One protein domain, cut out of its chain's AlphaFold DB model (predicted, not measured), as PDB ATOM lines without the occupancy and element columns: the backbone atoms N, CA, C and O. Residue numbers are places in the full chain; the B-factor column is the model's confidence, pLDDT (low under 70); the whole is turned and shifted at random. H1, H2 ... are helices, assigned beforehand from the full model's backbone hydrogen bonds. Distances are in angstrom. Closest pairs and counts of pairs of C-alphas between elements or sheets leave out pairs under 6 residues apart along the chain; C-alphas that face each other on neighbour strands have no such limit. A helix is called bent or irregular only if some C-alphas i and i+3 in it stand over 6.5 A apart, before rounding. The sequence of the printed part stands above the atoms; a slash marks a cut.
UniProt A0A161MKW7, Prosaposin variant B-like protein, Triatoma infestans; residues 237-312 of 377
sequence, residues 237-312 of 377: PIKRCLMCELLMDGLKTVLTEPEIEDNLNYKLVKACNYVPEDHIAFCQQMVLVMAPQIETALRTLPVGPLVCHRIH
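Overview. This is residues 237 to 312 of the 377 residues of the protein "Prosaposin variant B-like protein" of Triatoma infestans (UniProt A0A161MKW7). The model is an open V of two arms, each made of two helices: H1 with the short H4 packed across it forms one arm, and the helical hairpin of H2 and the long, kinked H3 forms the other. The two arms meet where the last part of H3 packs on the last part of H1, and residues 257 to 262, in the link from H1 to H2, stick out there as a free loop. The printed part has 76 residues with four named helices, in the order H1, H2, H3, H4, and no named strand; the class is all helix. It is loose, with a radius of gyration of the C-alphas of 15.0 A, and elongated, with spans of 47 by 27 by 18 A.

Along the chain. H1 is residues 237 to 256, 28.5 A from first to last C-alpha, and begins at C-alpha 237 at (160.618, 130.984, 58.099). H2 is residues 264 to 274, 16.6 A long, with C-alpha 264 at (187.311, 128.241, 75.581). H3, residues 277 to 300, is the longest helix, 33.9 A from first to last C-alpha. It is irregular, with C-alphas 278 and 281 7.4 A apart, and has a kink of 47 degrees near residue 288. H4, residues 303 to 310, is 10.5 A long and ends at C-alpha 310 at (169.422, 120.864, 63.244).

Arrangement. H1 and H4 touch, at a steep tilt of 45 degrees, opposite ways; their closest C-alphas are those of Glu 245 and Gly 304, 4.1 A apart. H1 touches H3 with residues 252 to 256 alone, and H3 touches H1 with residues 295 to 299 alone; the closest C-alphas are those of Lys 252 and Leu 298, 6.5 A apart. The lines of H1 and H3 stand at a steep tilt of 63 degrees, opposite ways. H1 and H2 are close but not clearly touching and about perpendicular, at 88 degrees; their closest C-alphas, of Leu 255 and Leu 264, are 6.1 A apart. H2 and H3 form a helical hairpin and touch at a shallow tilt of 29 degrees, opposite ways; their closest C-alphas are those of Val 269 and Gln 284, 5.5 A apart. The helix packing is mostly crossed, but only just: 1 of 3 pairs that touch is at a shallow tilt. H3 and H4 meet only through their link, and H2 and H4 are apart. In H1 and H4 every O i to N i+4 pair is within hydrogen-bond range; in H2 4 of 7 are, and in H3 16 of 20.

Size, cuts and confidence. The two C-alphas farthest apart, those of Ile 238 and Asp 278, are 47.6 A apart, while the first and last printed C-alphas, of Pro 237 and His 312, are 9.7 A apart. The printed part has no cut. The links from H2 to H3 and from H3 to H4 are tight, the link from H1 to H2 is short, and no link is long. The mean pLDDT of the printed part is 80.7; residues 237 to 239 and 258 to 263 are under 70.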
ATOM      1  N   PRO A 237     159.567 132.003  58.198       62.47
ATOM      2  CA  PRO A 237     160.618 130.984  58.099       62.47
ATOM      3  C   PRO A 237     161.986 131.575  57.730       62.47
ATOM      4  O   PRO A 237     163.020 131.117  58.200       62.47
ATOM      5  N   ILE A 238     161.978 132.647  56.931       67.50
ATOM      6  CA  ILE A 238     163.180 133.349  56.470       67.50
ATOM      7  C   ILE A 238     163.798 134.171  57.608       67.50
ATOM      8  O   ILE A 238     165.001 134.096  57.840       67.50
ATOM      9  N   LYS A 239     162.984 134.941  58.343       65.00
ATOM     10  CA  LYS A 239     163.483 135.795  59.435       65.00
ATOM     11  C   LYS A 239     163.919 134.979  60.655       65.00
ATOM     12  O   LYS A 239     164.907 135.336  61.287       65.00
ATOM     13  N   ARG A 240     163.233 133.865  60.936       72.62
ATOM     14  CA  ARG A 240     163.599 132.910  61.992       72.62
ATOM     15  C   ARG A 240     164.978 132.313  61.730       72.62
ATOM     16  O   ARG A 240     165.799 132.272  62.640       72.62
ATOM     17  N   CYS A 241     165.214 131.884  60.492       75.75
ATOM     18  CA  CYS A 241     166.488 131.315  60.078       75.75
ATOM     19  C   CYS A 241     167.620 132.345  60.185       75.75
ATOM     20  O   CYS A 241     168.600 132.098  60.877       75.75
ATOM     21  N   LEU A 242     167.424 133.540  59.615       77.38
ATOM     22  CA  LEU A 242     168.412 134.621  59.662       77.38
ATOM     23  C   LEU A 242     168.786 135.015  61.097       77.38
ATOM     24  O   LEU A 242     169.959 135.191  61.404       77.38
ATOM     25  N   MET A 243     167.798 135.139  61.986       80.38
ATOM     26  CA  MET A 243     168.055 135.491  63.384       80.38
ATOM     27  C   MET A 243     168.846 134.399  64.111       80.38
ATOM     28  O   MET A 243     169.770 134.704  64.856       80.38
ATOM     29  N   CYS A 244     168.509 133.130  63.875       82.25
ATOM     30  CA  CYS A 244     169.249 132.013  64.447       82.25
ATOM     31  C   CYS A 244     170.705 131.998  63.966       82.25
ATOM     32  O   CYS A 244     171.610 131.878  64.785       82.25
ATOM     33  N   GLU A 245     170.938 132.155  62.659       83.62
ATOM     34  CA  GLU A 245     172.292 132.145  62.096       83.62
ATOM     35  C   GLU A 245     173.138 133.283  62.675       83.62
ATOM     36  O   GLU A 245     174.246 133.032  63.139       83.62
ATOM     37  N   LEU A 246     172.583 134.498  62.765       79.69
ATOM     38  CA  LEU A 246     173.263 135.651  63.363       79.69
ATOM     39  C   LEU A 246     173.620 135.429  64.838       79.69
ATOM     40  O   LEU A 246     174.735 135.740  65.252       79.69
ATOM     41  N   LEU A 247     172.697 134.880  65.632       86.25
ATOM     42  CA  LEU A 247     172.943 134.606  67.049       86.25
ATOM     43  C   LEU A 247     173.998 133.516  67.244       86.25
ATOM     44  O   LEU A 247     174.883 133.655  68.085       86.25
ATOM     45  N   MET A 248     173.927 132.443  66.463       85.94
ATOM     46  CA  MET A 248     174.852 131.319  66.574       85.94
ATOM     47  C   MET A 248     176.254 131.660  66.043       85.94
ATOM     48  O   MET A 248     177.244 131.215  66.625       85.94
ATOM     49  N   ASP A 249     176.362 132.485  64.999       81.62
ATOM     50  CA  ASP A 249     177.650 133.003  64.519       81.62
ATOM     51  C   ASP A 249     178.229 134.063  65.475       81.62
ATOM     52  O   ASP A 249     179.441 134.093  65.710       81.62
ATOM     53  N   GLY A 250     177.374 134.876  66.104       82.50
ATOM     54  CA  GLY A 250     177.766 135.771  67.195       82.50
ATOM     55  C   GLY A 250     178.305 134.997  68.400       82.50
ATOM     56  O   GLY A 250     179.394 135.291  68.885       82.50
ATOM     57  N   LEU A 251     177.613 133.934  68.822       83.25
ATOM     58  CA  LEU A 251     178.060 133.053  69.904       83.25
ATOM     59  C   LEU A 251     179.403 132.389  69.576       83.25
ATOM     60  O   LEU A 251     180.296 132.358  70.419       83.25
ATOM     61  N   LYS A 252     179.585 131.906  68.342       80.12
ATOM     62  CA  LYS A 252     180.883 131.419  67.852       80.12
ATOM     63  C   LYS A 252     181.971 132.490  67.980       80.12
ATOM     64  O   LYS A 252     183.088 132.160  68.371       80.12
ATOM     65  N   THR A 253     181.662 133.743  67.657       79.50
ATOM     66  CA  THR A 253     182.616 134.859  67.746       79.50
ATOM     67  C   THR A 253     183.043 135.098  69.193       79.50
ATOM     68  O   THR A 253     184.233 135.048  69.471       79.50
ATOM     69  N   VAL A 254     182.091 135.186  70.128       77.94
ATOM     70  CA  VAL A 254     182.367 135.338  71.571       77.94
ATOM     71  C   VAL A 254     183.175 134.160  72.129       77.94
ATOM     72  O   VAL A 254     184.083 134.339  72.932       77.94
ATOM     73  N   LEU A 255     182.878 132.930  71.695       74.25
ATOM     74  CA  LEU A 255     183.595 131.731  72.150       74.25
ATOM     75  C   LEU A 255     185.006 131.593  71.561       74.25
ATOM     76  O   LEU A 255     185.794 130.799  72.071       74.25
ATOM     77  N   THR A 256     185.312 132.303  70.474       72.69
ATOM     78  CA  THR A 256     186.613 132.241  69.783       72.69
ATOM     79  C   THR A 256     187.404 133.548  69.877       72.69
ATOM     80  O   THR A 256     188.515 133.632  69.334       72.69
ATOM     81  N   GLU A 257     186.858 134.546  70.574       72.06
ATOM     82  CA  GLU A 257     187.514 135.815  70.851       72.06
ATOM     83  C   GLU A 257     188.664 135.618  71.850       72.06
ATOM     84  O   GLU A 257     188.492 134.991  72.899       72.06
ATOM     85  N   PRO A 258     189.865 136.122  71.532       65.12
ATOM     86  CA  PRO A 258     191.022 136.011  72.400       65.12
ATOM     87  C   PRO A 258     191.025 137.159  73.419       65.12
ATOM     88  O   PRO A 258     191.885 138.031  73.351       65.12
ATOM     89  N   GLU A 259     190.086 137.176  74.367       54.16
ATOM     90  CA  GLU A 259     190.239 138.011  75.564       54.16
ATOM     91  C   GLU A 259     190.732 137.176  76.753       54.16
ATOM     92  O   GLU A 259     190.307 136.049  77.013       54.16
ATOM     93  N   ILE A 260     191.740 137.735  77.417       58.00
ATOM     94  CA  ILE A 260     192.851 137.071  78.115       58.00
ATOM     95  C   ILE A 260     192.445 136.271  79.374       58.00
ATOM     96  O   ILE A 260     193.278 135.551  79.919       58.00
ATOM     97  N   GLU A 261     191.182 136.296  79.804       48.44
ATOM     98  CA  GLU A 261     190.745 135.662  81.061       48.44
ATOM     99  C   GLU A 261     189.843 134.426  80.887       48.44
ATOM    100  O   GLU A 261     189.591 133.711  81.853       48.44
ATOM    101  N   ASP A 262     189.398 134.122  79.661       55.91
ATOM    102  CA  ASP A 262     188.245 133.231  79.476       55.91
ATOM    103  C   ASP A 262     188.324 132.346  78.216       55.91
ATOM    104  O   ASP A 262     187.309 132.044  77.579       55.91
ATOM    105  N   ASN A 263     189.538 131.896  77.859       68.81
ATOM    106  CA  ASN A 263     189.761 130.992  76.725       68.81
ATOM    107  C   ASN A 263     188.850 129.755  76.841       68.81
ATOM    108  O   ASN A 263     188.797 129.099  77.886       68.81
ATOM    109  N   LEU A 264     188.165 129.417  75.745       75.88
ATOM    110  CA  LEU A 264     187.311 128.241  75.581       75.88
ATOM    111  C   LEU A 264     187.902 126.976  76.226       75.88
ATOM    112  O   LEU A 264     187.184 126.220  76.878       75.88
ATOM    113  N   ASN A 265     189.217 126.784  76.124       77.38
ATOM    114  CA  ASN A 265     189.917 125.644  76.713       77.38
ATOM    115  C   ASN A 265     189.788 125.588  78.242       77.38
ATOM    116  O   ASN A 265     189.532 124.521  78.794       77.38
ATOM    117  N   TYR A 266     189.911 126.725  78.930       79.56
ATOM    118  CA  TYR A 266     189.731 126.801  80.381       79.56
ATOM    119  C   TYR A 266     188.293 126.450  80.779       79.56
ATOM    120  O   TYR A 266     188.079 125.679  81.715       79.56
ATOM    121  N   LYS A 267     187.302 126.929  80.016       78.81
ATOM    122  CA  LYS A 267     185.882 126.614  80.245       78.81
ATOM    123  C   LYS A 267     185.582 125.127  80.046       78.81
ATOM    124  O   LYS A 267     184.901 124.531  80.879       78.81
ATOM    125  N   LEU A 268     186.132 124.510  78.997       82.12
ATOM    126  CA  LEU A 268     185.993 123.070  78.756       82.12
ATOM    127  C   LEU A 268     186.668 122.241  79.861       82.12
ATOM    128  O   LEU A 268     186.100 121.252  80.313       82.12
ATOM    129  N   VAL A 269     187.846 122.654  80.340       86.81
ATOM    130  CA  VAL A 269     188.547 121.974  81.444       86.81
ATOM    131  C   VAL A 269     187.762 122.106  82.749       86.81
ATOM    132  O   VAL A 269     187.625 121.131  83.484       86.81
ATOM    133  N   LYS A 270     187.182 123.280  83.024       87.25
ATOM    134  CA  LYS A 270     186.337 123.515  84.204       87.25
ATOM    135  C   LYS A 270     185.065 122.663  84.188       87.25
ATOM    136  O   LYS A 270     184.609 122.239  85.248       87.25
ATOM    137  N   ALA A 271     184.516 122.366  83.007       88.38
ATOM    138  CA  ALA A 271     183.357 121.485  82.865       88.38
ATOM    139  C   ALA A 271     183.638 120.039  83.316       88.38
ATOM    140  O   ALA A 271     182.717 119.346  83.745       88.38
ATOM    141  N   CYS A 272     184.901 119.595  83.313       93.50
ATOM    142  CA  CYS A 272     185.269 118.277  83.834       93.50
ATOM    143  C   CYS A 272     185.016 118.116  85.340       93.50
ATOM    144  O   CYS A 272     184.919 116.988  85.803       93.50
ATOM    145  N   ASN A 273     184.839 119.204  86.097       93.19
ATOM    146  CA  ASN A 273     184.503 119.133  87.524       93.19
ATOM    147  C   ASN A 273     183.070 118.629  87.790       93.19
ATOM    148  O   ASN A 273     182.735 118.335  88.931       93.19
ATOM    149  N   TYR A 274     182.224 118.542  86.755       93.56
ATOM    150  CA  TYR A 274     180.883 117.946  86.838       93.56
ATOM    151  C   TYR A 274     180.873 116.438  86.521       93.56
ATOM    152  O   TYR A 274     179.819 115.806  86.565       93.56
ATOM    153  N   VAL A 275     182.027 115.865  86.168       91.44
ATOM    154  CA  VAL A 275     182.209 114.432  85.901       91.44
ATOM    155  C   VAL A 275     182.588 113.728  87.217       91.44
ATOM    156  O   VAL A 275     183.232 114.360  88.055       91.44
ATOM    157  N   PRO A 276     182.209 112.448  87.435       95.75
ATOM    158  CA  PRO A 276     182.628 111.685  88.612       95.75
ATOM    159  C   PRO A 276     184.132 111.770  88.894       95.75
ATOM    160  O   PRO A 276     184.946 111.845  87.972       95.75
ATOM    161  N   GLU A 277     184.483 111.769  90.180       91.94
ATOM    162  CA  GLU A 277     185.816 112.121  90.687       91.94
ATOM    163  C   GLU A 277     186.941 111.250  90.093       91.94
ATOM    164  O   GLU A 277     188.015 111.747  89.752       91.94
ATOM    165  N   ASP A 278     186.657 109.967  89.858       94.31
ATOM    166  CA  ASP A 278     187.551 108.984  89.238       94.31
ATOM    167  C   ASP A 278     187.795 109.214  87.734       94.31
ATOM    168  O   ASP A 278     188.730 108.663  87.148       94.31
ATOM    169  N   HIS A 279     186.996 110.068  87.099       92.19
ATOM    170  CA  HIS A 279     187.050 110.363  85.669       92.19
ATOM    171  C   HIS A 279     187.504 111.794  85.350       92.19
ATOM    172  O   HIS A 279     187.711 112.116  84.176       92.19
ATOM    173  N   ILE A 280     187.725 112.645  86.359       92.50
ATOM    174  CA  ILE A 280     188.137 114.044  86.162       92.50
ATOM    175  C   ILE A 280     189.451 114.126  85.375       92.50
ATOM    176  O   ILE A 280     189.525 114.837  84.375       92.50
ATOM    177  N   ALA A 281     190.474 113.360  85.774       93.88
ATOM    178  CA  ALA A 281     191.783 113.385  85.116       93.88
ATOM    179  C   ALA A 281     191.705 112.940  83.645       93.88
ATOM    180  O   ALA A 281     192.300 113.562  82.763       93.88
ATOM    181  N   PHE A 282     190.918 111.896  83.370       94.38
ATOM    182  CA  PHE A 282     190.682 111.410  82.013       94.38
ATOM    183  C   PHE A 282     189.925 112.444  81.163       94.38
ATOM    184  O   PHE A 282     190.317 112.713  80.026       94.38
ATOM    185  N   CYS A 283     188.897 113.085  81.727       94.50
ATOM    186  CA  CYS A 283     188.163 114.169  81.073       94.50
ATOM    187  C   CYS A 283     189.082 115.346  80.727       94.50
ATOM    188  O   CYS A 283     189.094 115.799  79.585       94.50
ATOM    189  N   GLN A 284     189.893 115.811  81.682       93.50
ATOM    190  CA  GLN A 284     190.818 116.926  81.471       93.50
ATOM    191  C   GLN A 284     191.830 116.605  80.366       93.50
ATOM    192  O   GLN A 284     192.062 117.433  79.485       93.50
ATOM    193  N   GLN A 285     192.382 115.389  80.362       92.62
ATOM    194  CA  GLN A 285     193.297 114.938  79.318       92.62
ATOM    195  C   GLN A 285     192.621 114.916  77.941       92.62
ATOM    196  O   GLN A 285     193.188 115.416  76.970       92.62
ATOM    197  N   MET A 286     191.399 114.386  77.851       90.31
ATOM    198  CA  MET A 286     190.623 114.408  76.613       90.31
ATOM    199  C   MET A 286     190.353 115.831  76.128       90.31
ATOM    200  O   MET A 286     190.580 116.136  74.958       90.31
ATOM    201  N   VAL A 287     189.901 116.714  77.020       89.81
ATOM    202  CA  VAL A 287     189.608 118.109  76.691       89.81
ATOM    203  C   VAL A 287     190.853 118.819  76.177       89.81
ATOM    204  O   VAL A 287     190.759 119.499  75.164       89.81
ATOM    205  N   LEU A 288     192.018 118.635  76.799       86.62
ATOM    206  CA  LEU A 288     193.269 119.257  76.352       86.62
ATOM    207  C   LEU A 288     193.699 118.791  74.951       86.62
ATOM    208  O   LEU A 288     194.225 119.588  74.177       86.62
ATOM    209  N   VAL A 289     193.448 117.524  74.603       87.94
ATOM    210  CA  VAL A 289     193.754 116.975  73.269       87.94
ATOM    211  C   VAL A 289     192.752 117.453  72.216       87.94
ATOM    212  O   VAL A 289     193.127 117.737  71.079       87.94
ATOM    213  N   MET A 290     191.474 117.552  72.580       85.31
ATOM    214  CA  MET A 290     190.402 117.915  71.653       85.31
ATOM    215  C   MET A 290     190.233 119.426  71.492       85.31
ATOM    216  O   MET A 290     189.802 119.876  70.435       85.31
ATOM    217  N   ALA A 291     190.596 120.217  72.498       82.06
ATOM    218  CA  ALA A 291     190.450 121.670  72.541       82.06
ATOM    219  C   ALA A 291     190.948 122.387  71.268       82.06
ATOM    220  O   ALA A 291     190.161 123.119  70.666       82.06
ATOM    221  N   PRO A 292     192.175 122.133  70.763       79.94
ATOM    222  CA  PRO A 292     192.661 122.764  69.532       79.94
ATOM    223  C   PRO A 292     191.829 122.399  68.295       79.94
ATOM    224  O   PRO A 292     191.636 123.215  67.389       79.94
ATOM    225  N   GLN A 293     191.318 121.165  68.251       81.62
ATOM    226  CA  GLN A 293     190.466 120.688  67.161       81.62
ATOM    227  C   GLN A 293     189.072 121.311  67.244       81.62
ATOM    228  O   GLN A 293     188.515 121.681  66.216       81.62
ATOM    229  N   ILE A 294     188.534 121.473  68.453       82.56
ATOM    230  CA  ILE A 294     187.251 122.130  68.715       82.56
ATOM    231  C   ILE A 294     187.332 123.609  68.343       82.56
ATOM    232  O   ILE A 294     186.458 124.094  67.636       82.56
ATOM    233  N   GLU A 295     188.388 124.318  68.743       76.88
ATOM    234  CA  GLU A 295     188.586 125.720  68.370       76.88
ATOM    235  C   GLU A 295     188.689 125.877  66.843       76.88
ATOM    236  O   GLU A 295     187.995 126.701  66.244       76.88
ATOM    237  N   THR A 296     189.495 125.032  66.191       80.81
ATOM    238  CA  THR A 296     189.628 125.014  64.725       80.81
ATOM    239  C   THR A 296     188.291 124.706  64.052       80.81
ATOM    240  O   THR A 296     187.921 125.364  63.078       80.81
ATOM    241  N   ALA A 297     187.533 123.742  64.574       79.94
ATOM    242  CA  ALA A 297     186.212 123.392  64.069       79.94
ATOM    243  C   ALA A 297     185.225 124.552  64.248       79.94
ATOM    244  O   ALA A 297     184.527 124.903  63.304       79.94
ATOM    245  N   LEU A 298     185.207 125.212  65.407       80.06
ATOM    246  CA  LEU A 298     184.352 126.372  65.644       80.06
ATOM    247  C   LEU A 298     184.701 127.507  64.687       80.06
ATOM    248  O   LEU A 298     183.792 128.045  64.069       80.06
ATOM    249  N   ARG A 299     185.986 127.819  64.474       80.38
ATOM    250  CA  ARG A 299     186.429 128.869  63.537       80.38
ATOM    251  C   ARG A 299     186.084 128.548  62.079       80.38
ATOM    252  O   ARG A 299     185.639 129.439  61.358       80.38
ATOM    253  N   THR A 300     186.233 127.297  61.649       78.56
ATOM    254  CA  THR A 300     186.102 126.903  60.231       78.56
ATOM    255  C   THR A 300     184.699 126.466  59.818       78.56
ATOM    256  O   THR A 300     184.330 126.640  58.659       78.56
ATOM    257  N   LEU A 301     183.892 125.926  60.734       75.62
ATOM    258  CA  LEU A 301     182.561 125.427  60.403       75.62
ATOM    259  C   LEU A 301     181.521 126.557  60.346       75.62
ATOM    260  O   LEU A 301     181.590 127.508  61.139       75.62
ATOM    261  N   PRO A 302     180.511 126.437  59.466       76.50
ATOM    262  CA  PRO A 302     179.327 127.288  59.480       76.50
ATOM    263  C   PRO A 302     178.397 126.853  60.624       76.50
ATOM    264  O   PRO A 302     177.376 126.198  60.405       76.50
ATOM    265  N   VAL A 303     178.789 127.166  61.864       79.88
ATOM    266  CA  VAL A 303     178.075 126.766  63.089       79.88
ATOM    267  C   VAL A 303     176.641 127.288  63.085       79.88
ATOM    268  O   VAL A 303     175.740 126.506  63.387       79.88
ATOM    269  N   GLY A 304     176.413 128.545  62.678       81.12
ATOM    270  CA  GLY A 304     175.072 129.104  62.541       81.12
ATOM    271  C   GLY A 304     174.169 128.251  61.656       81.12
ATOM    272  O   GLY A 304     173.226 127.649  62.172       81.12
ATOM    273  N   PRO A 305     174.486 128.078  60.365       79.19
ATOM    274  CA  PRO A 305     173.706 127.218  59.485       79.19
ATOM    275  C   PRO A 305     173.534 125.788  60.025       79.19
ATOM    276  O   PRO A 305     172.413 125.286  60.075       79.19
ATOM    277  N   LEU A 306     174.598 125.124  60.491       77.38
ATOM    278  CA  LEU A 306     174.525 123.732  60.960       77.38
ATOM    279  C   LEU A 306     173.597 123.558  62.169       77.38
ATOM    280  O   LEU A 306     172.772 122.639  62.192       77.38
ATOM    281  N   VAL A 307     173.714 124.436  63.166       84.31
ATOM    282  CA  VAL A 307     172.880 124.379  64.369       84.31
ATOM    283  C   VAL A 307     171.447 124.756  64.023       84.31
ATOM    284  O   VAL A 307     170.535 124.008  64.366       84.31
ATOM    285  N   CYS A 308     171.239 125.837  63.269       84.00
ATOM    286  CA  CYS A 308     169.910 126.355  62.948       84.00
ATOM    287  C   CYS A 308     169.073 125.412  62.076       84.00
ATOM    288  O   CYS A 308     167.853 125.359  62.240       84.00
ATOM    289  N   HIS A 309     169.697 124.613  61.206       80.56
ATOM    290  CA  HIS A 309     169.012 123.535  60.485       80.56
ATOM    291  C   HIS A 309     168.692 122.344  61.398       80.56
ATOM    292  O   HIS A 309     167.589 121.796  61.336       80.56
ATOM    293  N   ARG A 310     169.619 121.968  62.291       80.56
ATOM    294  CA  ARG A 310     169.422 120.864  63.244       80.56
ATOM    295  C   ARG A 310     168.299 121.141  64.246       80.56
ATOM    296  O   ARG A 310     167.576 120.214  64.586       80.56
ATOM    297  N   ILE A 311     168.129 122.389  64.682       79.56
ATOM    298  CA  ILE A 311     167.038 122.793  65.588       79.56
ATOM    299  C   ILE A 311     165.780 123.271  64.845       79.56
ATOM    300  O   ILE A 311     164.891 123.867  65.448       79.56
ATOM    301  N   HIS A 312     165.704 123.039  63.530       75.75
ATOM    302  CA  HIS A 312     164.556 123.380  62.682       75.75
ATOM    303  C   HIS A 312     164.162 124.870  62.687       75.75
ATOM    304  O   HIS A 312     163.020 125.228  62.393       75.75
TER     305      HIS A 312